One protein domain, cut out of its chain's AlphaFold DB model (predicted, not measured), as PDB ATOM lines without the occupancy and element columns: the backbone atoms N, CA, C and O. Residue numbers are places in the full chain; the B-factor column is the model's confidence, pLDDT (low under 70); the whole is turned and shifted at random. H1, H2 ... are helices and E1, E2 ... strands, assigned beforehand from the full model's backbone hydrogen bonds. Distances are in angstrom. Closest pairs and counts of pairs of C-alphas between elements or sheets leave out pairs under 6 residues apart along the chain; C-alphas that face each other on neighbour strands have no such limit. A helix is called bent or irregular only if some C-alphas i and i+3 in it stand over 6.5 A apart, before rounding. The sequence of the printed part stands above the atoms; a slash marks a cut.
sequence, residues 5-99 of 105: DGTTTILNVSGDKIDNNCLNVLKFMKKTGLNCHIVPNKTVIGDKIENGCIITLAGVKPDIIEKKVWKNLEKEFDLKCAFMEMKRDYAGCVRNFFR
ATOM      1  N   ASP A   5     239.546 243.744 164.133       80.19
ATOM      2  CA  ASP A   5     240.295 243.836 165.400       80.19
ATOM      3  C   ASP A   5     239.667 244.782 166.448       80.19
ATOM      4  O   ASP A   5     240.156 244.870 167.572       80.19
ATOM      5  N   GLY A   6     238.561 245.456 166.112       78.81
ATOM      6  CA  GLY A   6     237.846 246.363 167.021       78.81
ATOM      7  C   GLY A   6     238.422 247.782 167.120       78.81
ATOM      8  O   GLY A   6     237.883 248.592 167.874       78.81
ATOM      9  N   THR A   7     239.462 248.117 166.351       85.69
ATOM     10  CA  THR A   7     239.977 249.492 166.237       85.69
ATOM     11  C   THR A   7     239.055 250.363 165.375       85.69
ATOM     12  O   THR A   7     238.087 249.893 164.786       85.69
ATOM     13  N   THR A   8     239.261 251.675 165.317       90.19
ATOM     14  CA  THR A   8     238.563 252.529 164.341       90.19
ATOM     15  C   THR A   8     239.585 253.402 163.653       90.19
ATOM     16  O   THR A   8     240.302 254.150 164.323       90.19
ATOM     17  N   THR A   9     239.606 253.310 162.328       93.38
ATOM     18  CA  THR A   9     240.533 254.049 161.480       93.38
ATOM     19  C   THR A   9     239.769 255.083 160.679       93.38
ATOM     20  O   THR A   9     238.802 254.765 159.989       93.38
ATOM     21  N   ILE A  10     240.215 256.326 160.756       95.12
ATOM     22  CA  ILE A  10     239.729 257.438 159.958       95.12
ATOM     23  C   ILE A  10     240.816 257.755 158.937       95.12
ATOM     24  O   ILE A  10     241.966 258.003 159.293       95.12
ATOM     25  N   LEU A  11     240.455 257.740 157.662       94.88
ATOM     26  CA  LEU A  11     241.328 258.101 156.557       94.88
ATOM     27  C   LEU A  11     240.743 259.325 155.858       94.88
ATOM     28  O   LEU A  11     239.643 259.269 155.317       94.88
ATOM     29  N   ASN A  12     241.477 260.430 155.870       94.94
ATOM     30  CA  ASN A  12     241.124 261.657 155.174       94.94
ATOM     31  C   ASN A  12     241.981 261.767 153.908       94.94
ATOM     32  O   ASN A  12     243.204 261.929 153.980       94.94
ATOM     33  N   VAL A  13     241.323 261.623 152.758       94.81
ATOM     34  CA  VAL A  13     241.926 261.684 151.423       94.81
ATOM     35  C   VAL A  13     241.460 262.941 150.703       94.81
ATOM     36  O   VAL A  13     240.289 263.292 150.788       94.81
ATOM     37  N   SER A  14     242.346 263.591 149.955       93.81
ATOM     38  CA  SER A  14     241.996 264.692 149.054       93.81
ATOM     39  C   SER A  14     242.776 264.578 147.749       93.81
ATOM     40  O   SER A  14     243.888 264.046 147.735       93.81
ATOM     41  N   GLY A  15     242.170 265.031 146.655       92.19
ATOM     42  CA  GLY A  15     242.830 265.057 145.356       92.19
ATOM     43  C   GLY A  15     241.916 265.504 144.222       92.19
ATOM     44  O   GLY A  15     240.691 265.428 144.313       92.19
ATOM     45  N   ASP A  16     242.528 265.909 143.111       90.94
ATOM     46  CA  ASP A  16     241.834 266.460 141.937       90.94
ATOM     47  C   ASP A  16     240.851 265.474 141.278       90.94
ATOM     48  O   ASP A  16     239.896 265.878 140.616       90.94
ATOM     49  N   LYS A  17     241.072 264.165 141.454       92.94
ATOM     50  CA  LYS A  17     240.219 263.104 140.896       92.94
ATOM     51  C   LYS A  17     239.045 262.726 141.800       92.94
ATOM     52  O   LYS A  17     238.237 261.885 141.408       92.94
ATOM     53  N   ILE A  18     238.937 263.299 142.998       93.81
ATOM     54  CA  ILE A  18     237.821 263.047 143.917       93.81
ATOM     55  C   ILE A  18     236.659 263.978 143.559       93.81
ATOM     56  O   ILE A  18     236.817 265.195 143.441       93.81
ATOM     57  N   ASP A  19     235.467 263.404 143.372       93.38
ATOM     58  CA  ASP A  19     234.275 264.203 143.110       93.38
ATOM     59  C   ASP A  19     233.782 264.898 144.386       93.38
ATOM     60  O   ASP A  19     233.980 264.412 145.497       93.38
ATOM     61  N   ASN A  20     233.081 266.022 144.230       89.94
ATOM     62  CA  ASN A  20     232.637 266.866 145.347       89.94
ATOM     63  C   ASN A  20     231.748 266.138 146.384       89.94
ATOM     64  O   ASN A  20     231.589 266.636 147.494       89.94
ATOM     65  N   ASN A  21     231.174 264.977 146.040       92.75
ATOM     66  CA  ASN A  21     230.274 264.205 146.902       92.75
ATOM     67  C   ASN A  21     230.812 262.806 147.250       92.75
ATOM     68  O   ASN A  21     230.062 261.990 147.788       92.75
ATOM     69  N   CYS A  22     232.078 262.505 146.942       96.12
ATOM     70  CA  CYS A  22     232.702 261.206 147.212       96.12
ATOM     71  C   CYS A  22     231.999 259.998 146.577       96.12
ATOM     72  O   CYS A  22     232.177 258.866 147.036       96.12
ATOM     73  N   LEU A  23     231.188 260.188 145.532       95.44
ATOM     74  CA  LEU A  23     230.471 259.094 144.882       95.44
ATOM     75  C   LEU A  23     231.428 258.110 144.211       95.44
ATOM     76  O   LEU A  23     231.147 256.908 144.179       95.44
ATOM     77  N   ASN A  24     232.549 258.588 143.670       95.44
ATOM     78  CA  ASN A  24     233.550 257.719 143.065       95.44
ATOM     79  C   ASN A  24     234.293 256.887 144.125       95.44
ATOM     80  O   ASN A  24     234.413 255.670 143.958       95.44
ATOM     81  N   VAL A  25     234.658 257.492 145.259       95.69
ATOM     82  CA  VAL A  25     235.239 256.804 146.419       95.69
ATOM     83  C   VAL A  25     234.247 255.797 147.002       95.69
ATOM     84  O   VAL A  25     234.622 254.659 147.265       95.69
ATOM     85  N   LEU A  26     232.963 256.140 147.125       95.25
ATOM     86  CA  LEU A  26     231.925 255.231 147.623       95.25
ATOM     87  C   LEU A  26     231.751 254.002 146.720       95.25
ATOM     88  O   LEU A  26     231.712 252.867 147.202       95.25
ATOM     89  N   LYS A  27     231.685 254.208 145.398       95.06
ATOM     90  CA  LYS A  27     231.621 253.112 144.417       95.06
ATOM     91  C   LYS A  27     232.863 252.228 144.481       95.06
ATOM     92  O   LYS A  27     232.738 251.013 144.337       95.06
ATOM     93  N   PHE A  28     234.035 252.824 144.687       94.69
ATOM     94  CA  PHE A  28     235.281 252.096 144.886       94.69
ATOM     95  C   PHE A  28     235.230 251.259 146.175       94.69
ATOM     96  O   PHE A  28     235.395 250.042 146.119       94.69
ATOM     97  N   MET A  29     234.902 251.873 147.315       94.81
ATOM     98  CA  MET A  29     234.862 251.204 148.617       94.81
ATOM     99  C   MET A  29     233.844 250.063 148.649       94.81
ATOM    100  O   MET A  29     234.146 248.997 149.183       94.81
ATOM    101  N   LYS A  30     232.697 250.203 147.972       93.88
ATOM    102  CA  LYS A  30     231.717 249.115 147.811       93.88
ATOM    103  C   LYS A  30     232.332 247.841 147.210       93.88
ATOM    104  O   LYS A  30     231.946 246.745 147.604       93.88
ATOM    105  N   LYS A  31     233.296 247.959 146.288       92.81
ATOM    106  CA  LYS A  31     233.975 246.805 145.661       92.81
ATOM    107  C   LYS A  31     234.907 246.067 146.624       92.81
ATOM    108  O   LYS A  31     235.202 244.901 146.396       92.81
ATOM    109  N   THR A  32     235.370 246.729 147.685       89.44
ATOM    110  CA  THR A  32     236.282 246.125 148.670       89.44
ATOM    111  C   THR A  32     235.574 245.160 149.626       89.44
ATOM    112  O   THR A  32     236.236 244.334 150.252       89.44
ATOM    113  N   GLY A  33     234.242 245.260 149.743       90.81
ATOM    114  CA  GLY A  33     233.442 244.483 150.695       90.81
ATOM    115  C   GLY A  33     233.623 244.899 152.160       90.81
ATOM    116  O   GLY A  33     233.152 244.193 153.047       90.81
ATOM    117  N   LEU A  34     234.309 246.015 152.427       90.56
ATOM    118  CA  LEU A  34     234.538 246.529 153.775       90.56
ATOM    119  C   LEU A  34     233.422 247.485 154.195       90.56
ATOM    120  O   LEU A  34     233.029 248.380 153.441       90.56
ATOM    121  N   ASN A  35     232.956 247.332 155.434       91.19
ATOM    122  CA  ASN A  35     232.031 248.279 156.039       91.19
ATOM    123  C   ASN A  35     232.762 249.592 156.329       91.19
ATOM    124  O   ASN A  35     233.758 249.621 157.056       91.19
ATOM    125  N   CYS A  36     232.258 250.684 155.763       94.56
ATOM    126  CA  CYS A  36     232.806 252.013 155.972       94.56
ATOM    127  C   CYS A  36     231.709 253.075 155.944       94.56
ATOM    128  O   CYS A  36     230.634 252.876 155.379       94.56
ATOM    129  N   HIS A  37     232.012 254.215 156.548       95.94
ATOM    130  CA  HIS A  37     231.219 255.432 156.456       95.94
ATOM    131  C   HIS A  37     232.055 256.504 155.756       95.94
ATOM    132  O   HIS A  37     233.229 256.662 156.084       95.94
ATOM    133  N   ILE A  38     231.480 257.209 154.782       97.00
ATOM    134  CA  ILE A  38     232.203 258.191 153.963       97.00
ATOM    135  C   ILE A  38     231.477 259.527 154.029       97.00
ATOM    136  O   ILE A  38     230.276 259.588 153.775       97.00
ATOM    137  N   VAL A  39     232.219 260.589 154.338       96.81
ATOM    138  CA  VAL A  39     231.713 261.964 154.404       96.81
ATOM    139  C   VAL A  39     232.553 262.849 153.486       96.81
ATOM    140  O   VAL A  39     233.781 262.797 153.586       96.81
ATOM    141  N   PRO A  40     231.947 263.663 152.606       97.12
ATOM    142  CA  PRO A  40     232.695 264.616 151.800       97.12
ATOM    143  C   PRO A  40     233.277 265.738 152.661       97.12
ATOM    144  O   PRO A  40     232.633 266.236 153.584       97.12
ATOM    145  N   ASN A  41     234.490 266.167 152.334       94.88
ATOM    146  CA  ASN A  41     235.119 267.353 152.899       94.88
ATOM    147  C   ASN A  41     235.857 268.145 151.816       94.88
ATOM    148  O   ASN A  41     235.964 267.742 150.658       94.88
ATOM    149  N   LYS A  42     236.353 269.318 152.205       93.81
ATOM    150  CA  LYS A  42     237.260 270.126 151.395       93.81
ATOM    151  C   LYS A  42     238.500 270.415 152.213       93.81
ATOM    152  O   LYS A  42     238.395 270.688 153.409       93.81
ATOM    153  N   THR A  43     239.647 270.373 151.556       90.56
ATOM    154  CA  THR A  43     240.941 270.595 152.195       90.56
ATOM    155  C   THR A  43     241.680 271.685 151.440       90.56
ATOM    156  O   THR A  43     241.623 271.751 150.214       90.56
ATOM    157  N   VAL A  44     242.367 272.552 152.178       91.50
ATOM    158  CA  VAL A  44     243.270 273.545 151.597       91.50
ATOM    159  C   VAL A  44     244.671 272.942 151.557       91.50
ATOM    160  O   VAL A  44     245.204 272.556 152.596       91.50
ATOM    161  N   ILE A  45     245.257 272.841 150.364       85.62
ATOM    162  CA  ILE A  45     246.625 272.358 150.146       85.62
ATOM    163  C   ILE A  45     247.398 273.452 149.414       85.62
ATOM    164  O   ILE A  45     247.188 273.703 148.226       85.62
ATOM    165  N   GLY A  46     248.290 274.127 150.145       86.81
ATOM    166  CA  GLY A  46     248.915 275.362 149.667       86.81
ATOM    167  C   GLY A  46     247.842 276.406 149.352       86.81
ATOM    168  O   GLY A  46     246.993 276.680 150.194       86.81
ATOM    169  N   ASP A  47     247.842 276.915 148.119       92.00
ATOM    170  CA  ASP A  47     246.875 277.915 147.639       92.00
ATOM    171  C   ASP A  47     245.660 277.303 146.912       92.00
ATOM    172  O   ASP A  47     244.879 278.013 146.276       92.00
ATOM    173  N   LYS A  48     245.499 275.974 146.955       91.62
ATOM    174  CA  LYS A  48     244.419 275.258 146.262       91.62
ATOM    175  C   LYS A  48     243.409 274.680 147.245       91.62
ATOM    176  O   LYS A  48     243.770 274.219 148.325       91.62
ATOM    177  N   ILE A  49     242.143 274.660 146.833       91.69
ATOM    178  CA  ILE A  49     241.081 273.912 147.507       91.69
ATOM    179  C   ILE A  49     240.879 272.611 146.737       91.69
ATOM    180  O   ILE A  49     240.517 272.641 145.563       91.69
ATOM    181  N   GLU A  50     241.080 271.488 147.412       92.81
ATOM    182  CA  GLU A  50     240.829 270.156 146.873       92.81
ATOM    183  C   GLU A  50     239.569 269.553 147.496       92.81
ATOM    184  O   GLU A  50     239.252 269.776 148.672       92.81
ATOM    185  N   ASN A  51     238.858 268.754 146.702       95.38
ATOM    186  CA  ASN A  51     237.807 267.893 147.226       95.38
ATOM    187  C   ASN A  51     238.445 266.711 147.952       95.38
ATOM    188  O   ASN A  51     239.492 266.197 147.547       95.38
ATOM    189  N   GLY A  52     237.786 266.262 149.011       95.12
ATOM    190  CA  GLY A  52     238.228 265.120 149.781       95.12
ATOM    191  C   GLY A  52     237.081 264.302 150.345       95.12
ATOM    192  O   GLY A  52     235.908 264.674 150.260       95.12
ATOM    193  N   CYS A  53     237.463 263.177 150.937       96.69
ATOM    194  CA  CYS A  53     236.571 262.277 151.640       96.69
ATOM    195  C   CYS A  53     237.192 261.843 152.965       96.69
ATOM    196  O   CYS A  53     238.342 261.403 153.019       96.69
ATOM    197  N   ILE A  54     236.386 261.869 154.020       96.75
ATOM    198  CA  ILE A  54     236.688 261.238 155.301       96.75
ATOM    199  C   ILE A  54     236.065 259.846 155.283       96.75
ATOM    200  O   ILE A  54     234.845 259.704 155.252       96.75
ATOM    201  N   ILE A  55     236.907 258.819 155.306       96.69
ATOM    202  CA  ILE A  55     236.532 257.407 155.288       96.69
ATOM    203  C   ILE A  55     236.748 256.846 156.692       96.69
ATOM    204  O   ILE A  55     237.871 256.774 157.176       96.69
ATOM    205  N   THR A  56     235.674 256.426 157.350       96.19
ATOM    206  CA  THR A  56     235.718 255.765 158.658       96.19
ATOM    207  C   THR A  56     235.566 254.261 158.471       96.19
ATOM    208  O   THR A  56     234.551 253.797 157.950       96.19
ATOM    209  N   LEU A  57     236.569 253.503 158.902       93.94
ATOM    210  CA  LEU A  57     236.642 252.046 158.854       93.94
ATOM    211  C   LEU A  57     236.553 251.508 160.283       93.94
ATOM    212  O   LEU A  57     237.450 251.730 161.097       93.94
ATOM    213  N   ALA A  58     235.458 250.815 160.589       90.06
ATOM    214  CA  ALA A  58     235.228 250.246 161.911       90.06
ATOM    215  C   ALA A  58     235.769 248.816 161.973       90.06
ATOM    216  O   ALA A  58     235.314 247.920 161.263       90.06
ATOM    217  N   GLY A  59     236.743 248.625 162.847       87.31
ATOM    218  CA  GLY A  59     237.347 247.356 163.194       87.31
ATOM    219  C   GLY A  59     238.320 246.810 162.169       87.31
ATOM    220  O   GLY A  59     238.739 245.698 162.380       87.31
ATOM    221  N   VAL A  60     238.658 247.485 161.071       90.19
ATOM    222  CA  VAL A  60     239.460 246.870 159.996       90.19
ATOM    223  C   VAL A  60     240.945 246.836 160.360       90.19
ATOM    224  O   VAL A  60     241.527 247.875 160.657       90.19
ATOM    225  N   LYS A  61     241.575 245.661 160.239       89.31
ATOM    226  CA  LYS A  61     243.007 245.494 160.531       89.31
ATOM    227  C   LYS A  61     243.915 246.366 159.650       89.31
ATOM    228  O   LYS A  61     243.679 246.444 158.439       89.31
ATOM    229  N   PRO A  62     245.014 246.919 160.198       88.12
ATOM    230  CA  PRO A  62     245.986 247.729 159.460       88.12
ATOM    231  C   PRO A  62     246.464 247.140 158.126       88.12
ATOM    232  O   PRO A  62     246.504 247.844 157.118       88.12
ATOM    233  N   ASP A  63     246.780 245.845 158.079       88.62
ATOM    234  CA  ASP A  63     247.293 245.188 156.872       88.62
ATOM    235  C   ASP A  63     246.232 245.086 155.762       88.62
ATOM    236  O   ASP A  63     246.547 245.179 154.571       88.62
ATOM    237  N   ILE A  64     244.961 244.942 156.148       91.06
ATOM    238  CA  ILE A  64     243.819 244.979 155.235       91.06
ATOM    239  C   ILE A  64     243.599 246.401 154.719       91.06
ATOM    240  O   ILE A  64     243.367 246.574 153.519       91.06
ATOM    241  N   ILE A  65     243.724 247.416 155.581       91.81
ATOM    242  CA  ILE A  65     243.646 248.825 155.174       91.81
ATOM    243  C   ILE A  65     244.744 249.136 154.152       91.81
ATOM    244  O   ILE A  65     244.445 249.688 153.096       91.81
ATOM    245  N   GLU A  66     245.989 248.723 154.392       91.19
ATOM    246  CA  GLU A  66     247.083 248.951 153.445       91.19
ATOM    247  C   GLU A  66     246.796 248.312 152.076       91.19
ATOM    248  O   GLU A  66     246.876 248.969 151.034       91.19
ATOM    249  N   LYS A  67     246.471 247.012 152.078       90.75
ATOM    250  CA  LYS A  67     246.405 246.189 150.863       90.75
ATOM    251  C   LYS A  67     245.124 246.400 150.065       90.75
ATOM    252  O   LYS A  67     245.182 246.436 148.838       90.75
ATOM    253  N   LYS A  68     243.969 246.488 150.733       91.62
ATOM    254  CA  LYS A  68     242.659 246.580 150.066       91.62
ATOM    255  C   LYS A  68     242.193 248.021 149.877       91.62
ATOM    256  O   LYS A  68     241.474 248.275 148.912       91.62
ATOM    257  N   VAL A  69     242.599 248.943 150.754       93.56
ATOM    258  CA  VAL A  69     242.114 250.331 150.742       93.56
ATOM    259  C   VAL A  69     243.180 251.281 150.201       93.56
ATOM    260  O   VAL A  69     243.038 251.757 149.078       93.56
ATOM    261  N   TRP A  70     244.259 251.530 150.948       93.62
ATOM    262  CA  TRP A  70     245.205 252.607 150.642       93.62
ATOM    263  C   TRP A  70     245.890 252.445 149.283       93.62
ATOM    264  O   TRP A  70     245.773 253.339 148.452       93.62
ATOM    265  N   LYS A  71     246.532 251.300 149.004       92.25
ATOM    266  CA  LYS A  71     247.258 251.085 147.732       92.25
ATOM    267  C   LYS A  71     246.374 251.254 146.497       92.25
ATOM    268  O   LYS A  71     246.825 251.718 145.451       92.25
ATOM    269  N   ASN A  72     245.107 250.876 146.617       92.94
ATOM    270  CA  ASN A  72     244.153 250.971 145.523       92.94
ATOM    271  C   ASN A  72     243.600 252.395 145.377       92.94
ATOM    272  O   ASN A  72     243.493 252.873 144.253       92.94
ATOM    273  N   LEU A  73     243.310 253.091 146.485       93.62
ATOM    274  CA  LEU A  73     242.918 254.504 146.464       93.62
ATOM    275  C   LEU A  73     244.035 255.392 145.906       93.62
ATOM    276  O   LEU A  73     243.771 256.236 145.054       93.62
ATOM    277  N   GLU A  74     245.273 255.167 146.354       93.81
ATOM    278  CA  GLU A  74     246.476 255.855 145.876       93.81
ATOM    279  C   GLU A  74     246.589 255.761 144.353       93.81
ATOM    280  O   GLU A  74     246.771 256.774 143.682       93.81
ATOM    281  N   LYS A  75     246.393 254.562 143.795       93.31
ATOM    282  CA  LYS A  75     246.474 254.327 142.353       93.31
ATOM    283  C   LYS A  75     245.277 254.884 141.574       93.31
ATOM    284  O   LYS A  75     245.474 255.509 140.536       93.31
ATOM    285  N   GLU A  76     244.054 254.636 142.037       93.19
ATOM    286  CA  GLU A  76     242.823 255.003 141.318       93.19
ATOM    287  C   GLU A  76     242.633 256.526 141.264       93.19
ATOM    288  O   GLU A  76     242.285 257.086 140.223       93.19
ATOM    289  N   PHE A  77     242.911 257.207 142.378       94.25
ATOM    290  CA  PHE A  77     242.686 258.644 142.529       94.25
ATOM    291  C   PHE A  77     243.971 259.476 142.451       94.25
ATOM    292  O   PHE A  77     243.896 260.694 142.588       94.25
ATOM    293  N   ASP A  78     245.122 258.852 142.165       93.00
ATOM    294  CA  ASP A  78     246.437 259.511 142.062       93.00
ATOM    295  C   ASP A  78     246.785 260.335 143.316       93.00
ATOM    296  O   ASP A  78     247.242 261.479 143.260       93.00
ATOM    297  N   LEU A  79     246.504 259.751 144.485       91.12
ATOM    298  CA  LEU A  79     246.679 260.416 145.774       91.12
ATOM    299  C   LEU A  79     248.147 260.372 146.185       91.12
ATOM    300  O   LEU A  79     248.749 259.310 146.296       91.12
ATOM    301  N   LYS A  80     248.730 261.527 146.499       85.31
ATOM    302  CA  LYS A  80     250.135 261.593 146.946       85.31
ATOM    303  C   LYS A  80     250.299 261.337 148.441       85.31
ATOM    304  O   LYS A  80     251.371 260.923 148.885       85.31
ATOM    305  N   CYS A  81     249.266 261.641 149.218       83.25
ATOM    306  CA  CYS A  81     249.267 261.572 150.670       83.25
ATOM    307  C   CYS A  81     247.827 261.448 151.179       83.25
ATOM    308  O   CYS A  81     246.885 261.825 150.486       83.25
ATOM    309  N   ALA A  82     247.674 260.947 152.398       91.69
ATOM    310  CA  ALA A  82     246.431 261.006 153.148       91.69
ATOM    311  C   ALA A  82     246.751 261.117 154.634       91.69
ATOM    312  O   ALA A  82     247.773 260.599 155.104       91.69
ATOM    313  N   PHE A  83     245.866 261.784 155.366       93.12
ATOM    314  CA  PHE A  83     245.917 261.783 156.818       93.12
ATOM    315  C   PHE A  83     245.180 260.548 157.333       93.12
ATOM    316  O   PHE A  83     244.066 260.260 156.902       93.12
ATOM    317  N   MET A  84     245.808 259.815 158.240       93.31
ATOM    318  CA  MET A  84     245.251 258.634 158.877       93.31
ATOM    319  C   MET A  84     245.268 258.819 160.389       93.31
ATOM    320  O   MET A  84     246.287 259.194 160.967       93.31
ATOM    321  N   GLU A  85     244.152 258.492 161.020       93.00
ATOM    322  CA  GLU A  85     244.007 258.427 162.463       93.00
ATOM    323  C   GLU A  85     243.487 257.042 162.846       93.00
ATOM    324  O   GLU A  85     242.434 256.616 162.380       93.00
ATOM    325  N   MET A  86     244.214 256.339 163.706       88.81
ATOM    326  CA  MET A  86     243.711 255.184 164.440       88.81
ATOM    327  C   MET A  86     243.537 255.608 165.884       88.81
ATOM    328  O   MET A  86     244.498 256.006 166.549       88.81
ATOM    329  N   LYS A  87     242.297 255.553 166.362       81.81
ATOM    330  CA  LYS A  87     241.935 256.106 167.665       81.81
ATOM    331  C   LYS A  87     242.828 255.521 168.768       81.81
ATOM    332  O   LYS A  87     242.727 254.335 169.053       81.81
ATOM    333  N   ARG A  88     243.609 256.390 169.429       76.94
ATOM    334  CA  ARG A  88     244.577 256.114 170.523       76.94
ATOM    335  C   ARG A  88     245.944 255.550 170.120       76.94
ATOM    336  O   ARG A  88     246.833 255.592 170.962       76.94
ATOM    337  N   ASP A  89     246.133 255.127 168.874       83.25
ATOM    338  CA  ASP A  89     247.370 254.452 168.455       83.25
ATOM    339  C   ASP A  89     248.234 255.306 167.522       83.25
ATOM    340  O   ASP A  89     249.461 255.289 167.612       83.25
ATOM    341  N   TYR A  90     247.614 256.055 166.607       88.06
ATOM    342  CA  TYR A  90     248.348 256.783 165.574       88.06
ATOM    343  C   TYR A  90     247.541 257.950 165.006       88.06
ATOM    344  O   TYR A  90     246.352 257.813 164.740       88.06
ATOM    345  N   ALA A  91     248.206 259.070 164.728       90.69
ATOM    346  CA  ALA A  91     247.663 260.158 163.921       90.69
ATOM    347  C   ALA A  91     248.783 260.756 163.062       90.69
ATOM    348  O   ALA A  91     249.805 261.198 163.589       90.69
ATOM    349  N   GLY A  92     248.623 260.759 161.740       89.88
ATOM    350  CA  GLY A  92     249.658 261.261 160.842       89.88
ATOM    351  C   GLY A  92     249.499 260.830 159.389       89.88
ATOM    352  O   GLY A  92     248.415 260.488 158.930       89.88
ATOM    353  N   CYS A  93     250.595 260.873 158.634       87.44
ATOM    354  CA  CYS A  93     250.605 260.482 157.227       87.44
ATOM    355  C   CYS A  93     250.486 258.961 157.066       87.44
ATOM    356  O   CYS A  93     251.310 258.210 157.585       87.44
ATOM    357  N   VAL A  94     249.543 258.509 156.240       89.06
ATOM    358  CA  VAL A  94     249.317 257.082 155.944       89.06
ATOM    359  C   VAL A  94     250.590 256.333 155.513       89.06
ATOM    360  O   VAL A  94     250.807 255.184 155.892       89.06
ATOM    361  N   ARG A  95     251.498 256.993 154.781       84.19
ATOM    362  CA  ARG A  95     252.772 256.391 154.352       84.19
ATOM    363  C   ARG A  95     253.746 256.178 155.505       84.19
ATOM    364  O   ARG A  95     254.551 255.258 155.441       84.19
ATOM    365  N   ASN A  96     253.700 257.018 156.536       84.94
ATOM    366  CA  ASN A  96     254.545 256.848 157.716       84.94
ATOM    367  C   ASN A  96     254.041 255.706 158.595       84.94
ATOM    368  O   ASN A  96     254.845 255.061 159.252       84.94
ATOM    369  N   PHE A  97     252.736 255.443 158.573       84.38
ATOM    370  CA  PHE A  97     252.148 254.325 159.293       84.38
ATOM    371  C   PHE A  97     252.529 252.964 158.692       84.38
ATOM    372  O   PHE A  97     252.919 252.058 159.418       84.38
ATOM    373  N   PHE A  98     252.461 252.826 157.363       82.56
ATOM    374  CA  PHE A  98     252.786 251.563 156.683       82.56
ATOM    375  C   PHE A  98     254.277 251.360 156.399       82.56
ATOM    376  O   PHE A  98     254.680 250.298 155.924       82.56
ATOM    377  N   ARG A  99     255.120 252.364 156.658       78.38
ATOM    378  CA  ARG A  99     256.567 252.198 156.525       78.38
ATOM    379  C   ARG A  99     257.087 251.341 157.681       78.38
ATOM    380  O   ARG A  99     256.830 251.683 158.833       78.38
TER     381      ARG A  99
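Overview. This is residues 5 to 99 of the 105 residues of an uncharacterized protein of seawater metagenome (UniProt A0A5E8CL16). One curled, antiparallel sheet of five strands makes a wall, with helices H1 and H2 packed over one face and the other face bare. H1 covers the E2 and E3 part, H2 runs along E1, and the short H3 sits on the same face near E4 and E5. The printed part has 95 residues with three named helices and five named strands, in the order E1 H1 E2 E3 H2 E4 E5 H3; the sheet's order is E2 E3 E1 E4 E5, and the class is mixed, helices and strands. The whole is compact, with a radius of gyration of the C-alphas of 12.4 A and spans of 37 by 26 by 20 A.

Along the chain. E1, residues 5 to 14, begins with C-alpha 5 at (240.295, 243.836, 165.400) and is 26.6 A long. H1 is residues 23 to 32, 14.7 A. E2, residues 36 to 45, 25.3 A, bends by 58 degrees at residue 40. E3, residues 48 to 60, is 31.9 A long, with C-alpha 48 at (244.419, 275.258, 146.262). H2, residues 62 to 77, 20.4 A, has a kink of 27 degrees near residue 69 and is only just irregular: C-alphas 68 and 71 are 6.8 A apart. E4 is residues 82 to 86, 13.0 A, and E5 residues 90 to 93, 9.4 A. H3, residues 94 to 98, 6.6 A, ends with C-alpha 98 at (252.786, 251.563, 156.683).

Arrangement. The sheet is twisted, its C-alphas up to 4.3 A off the best plane. E2 and E3 form a hairpin, with N 41 and O 52 at 2.9 A. E3 and E1 are antiparallel at 169 degrees, with N 11 and O 55 at 2.8 A. E1 and E4 have N 10 and O 85 at 2.8 A. E4 and E5 form a hairpin, with N 84 and O 92 at 2.8 A. H1, H2 and H3 are on the same face; H1 and H2 with the sheet make two layers, helices on one face of a sheet. H1, over E2 and E3, has a height over the sheet of 9.4 A and runs slantwise to the strands, at 45 degrees to E2 on the local plane; the closest C-alphas of H1 and E2 are those of Leu 26 and Ile 38, 7.0 A. H2, at a height of 9.6 A, is over E1 and only just over E3, on which 3 of its C-alphas fall; it runs along the strands, at 16 degrees to E1 on the local plane. H2, with residues 68 to 69 alone, only just touches H1, with 3 pairs of C-alphas within 8 A; the closest are those of Thr 32 and Lys 68, 6.5 A, at a steep tilt of 40 degrees, opposite ways. H3 is over none of the strands, but only just, with 2 C-alphas falling on E5; its closest C-alpha pair with E4 is Val 94 and Met 84, 5.2 A. E1, H1, E2 and E3, H2, E4 are split strand-helix-strand units, two strands running the same way with another between them, both with right-handed crossovers. O i to N i+4 pairs are within hydrogen-bond range throughout H3, in 4 of 6 in H1 and in 9 of 12 in H2.

Size, cuts and confidence. The two C-alphas farthest apart, those of Asp 5 and Asp 47, are 39.0 A apart. The printed part has no cut and no long link. The mean pLDDT of the printed part is 91.2, and no printed residue is under 70.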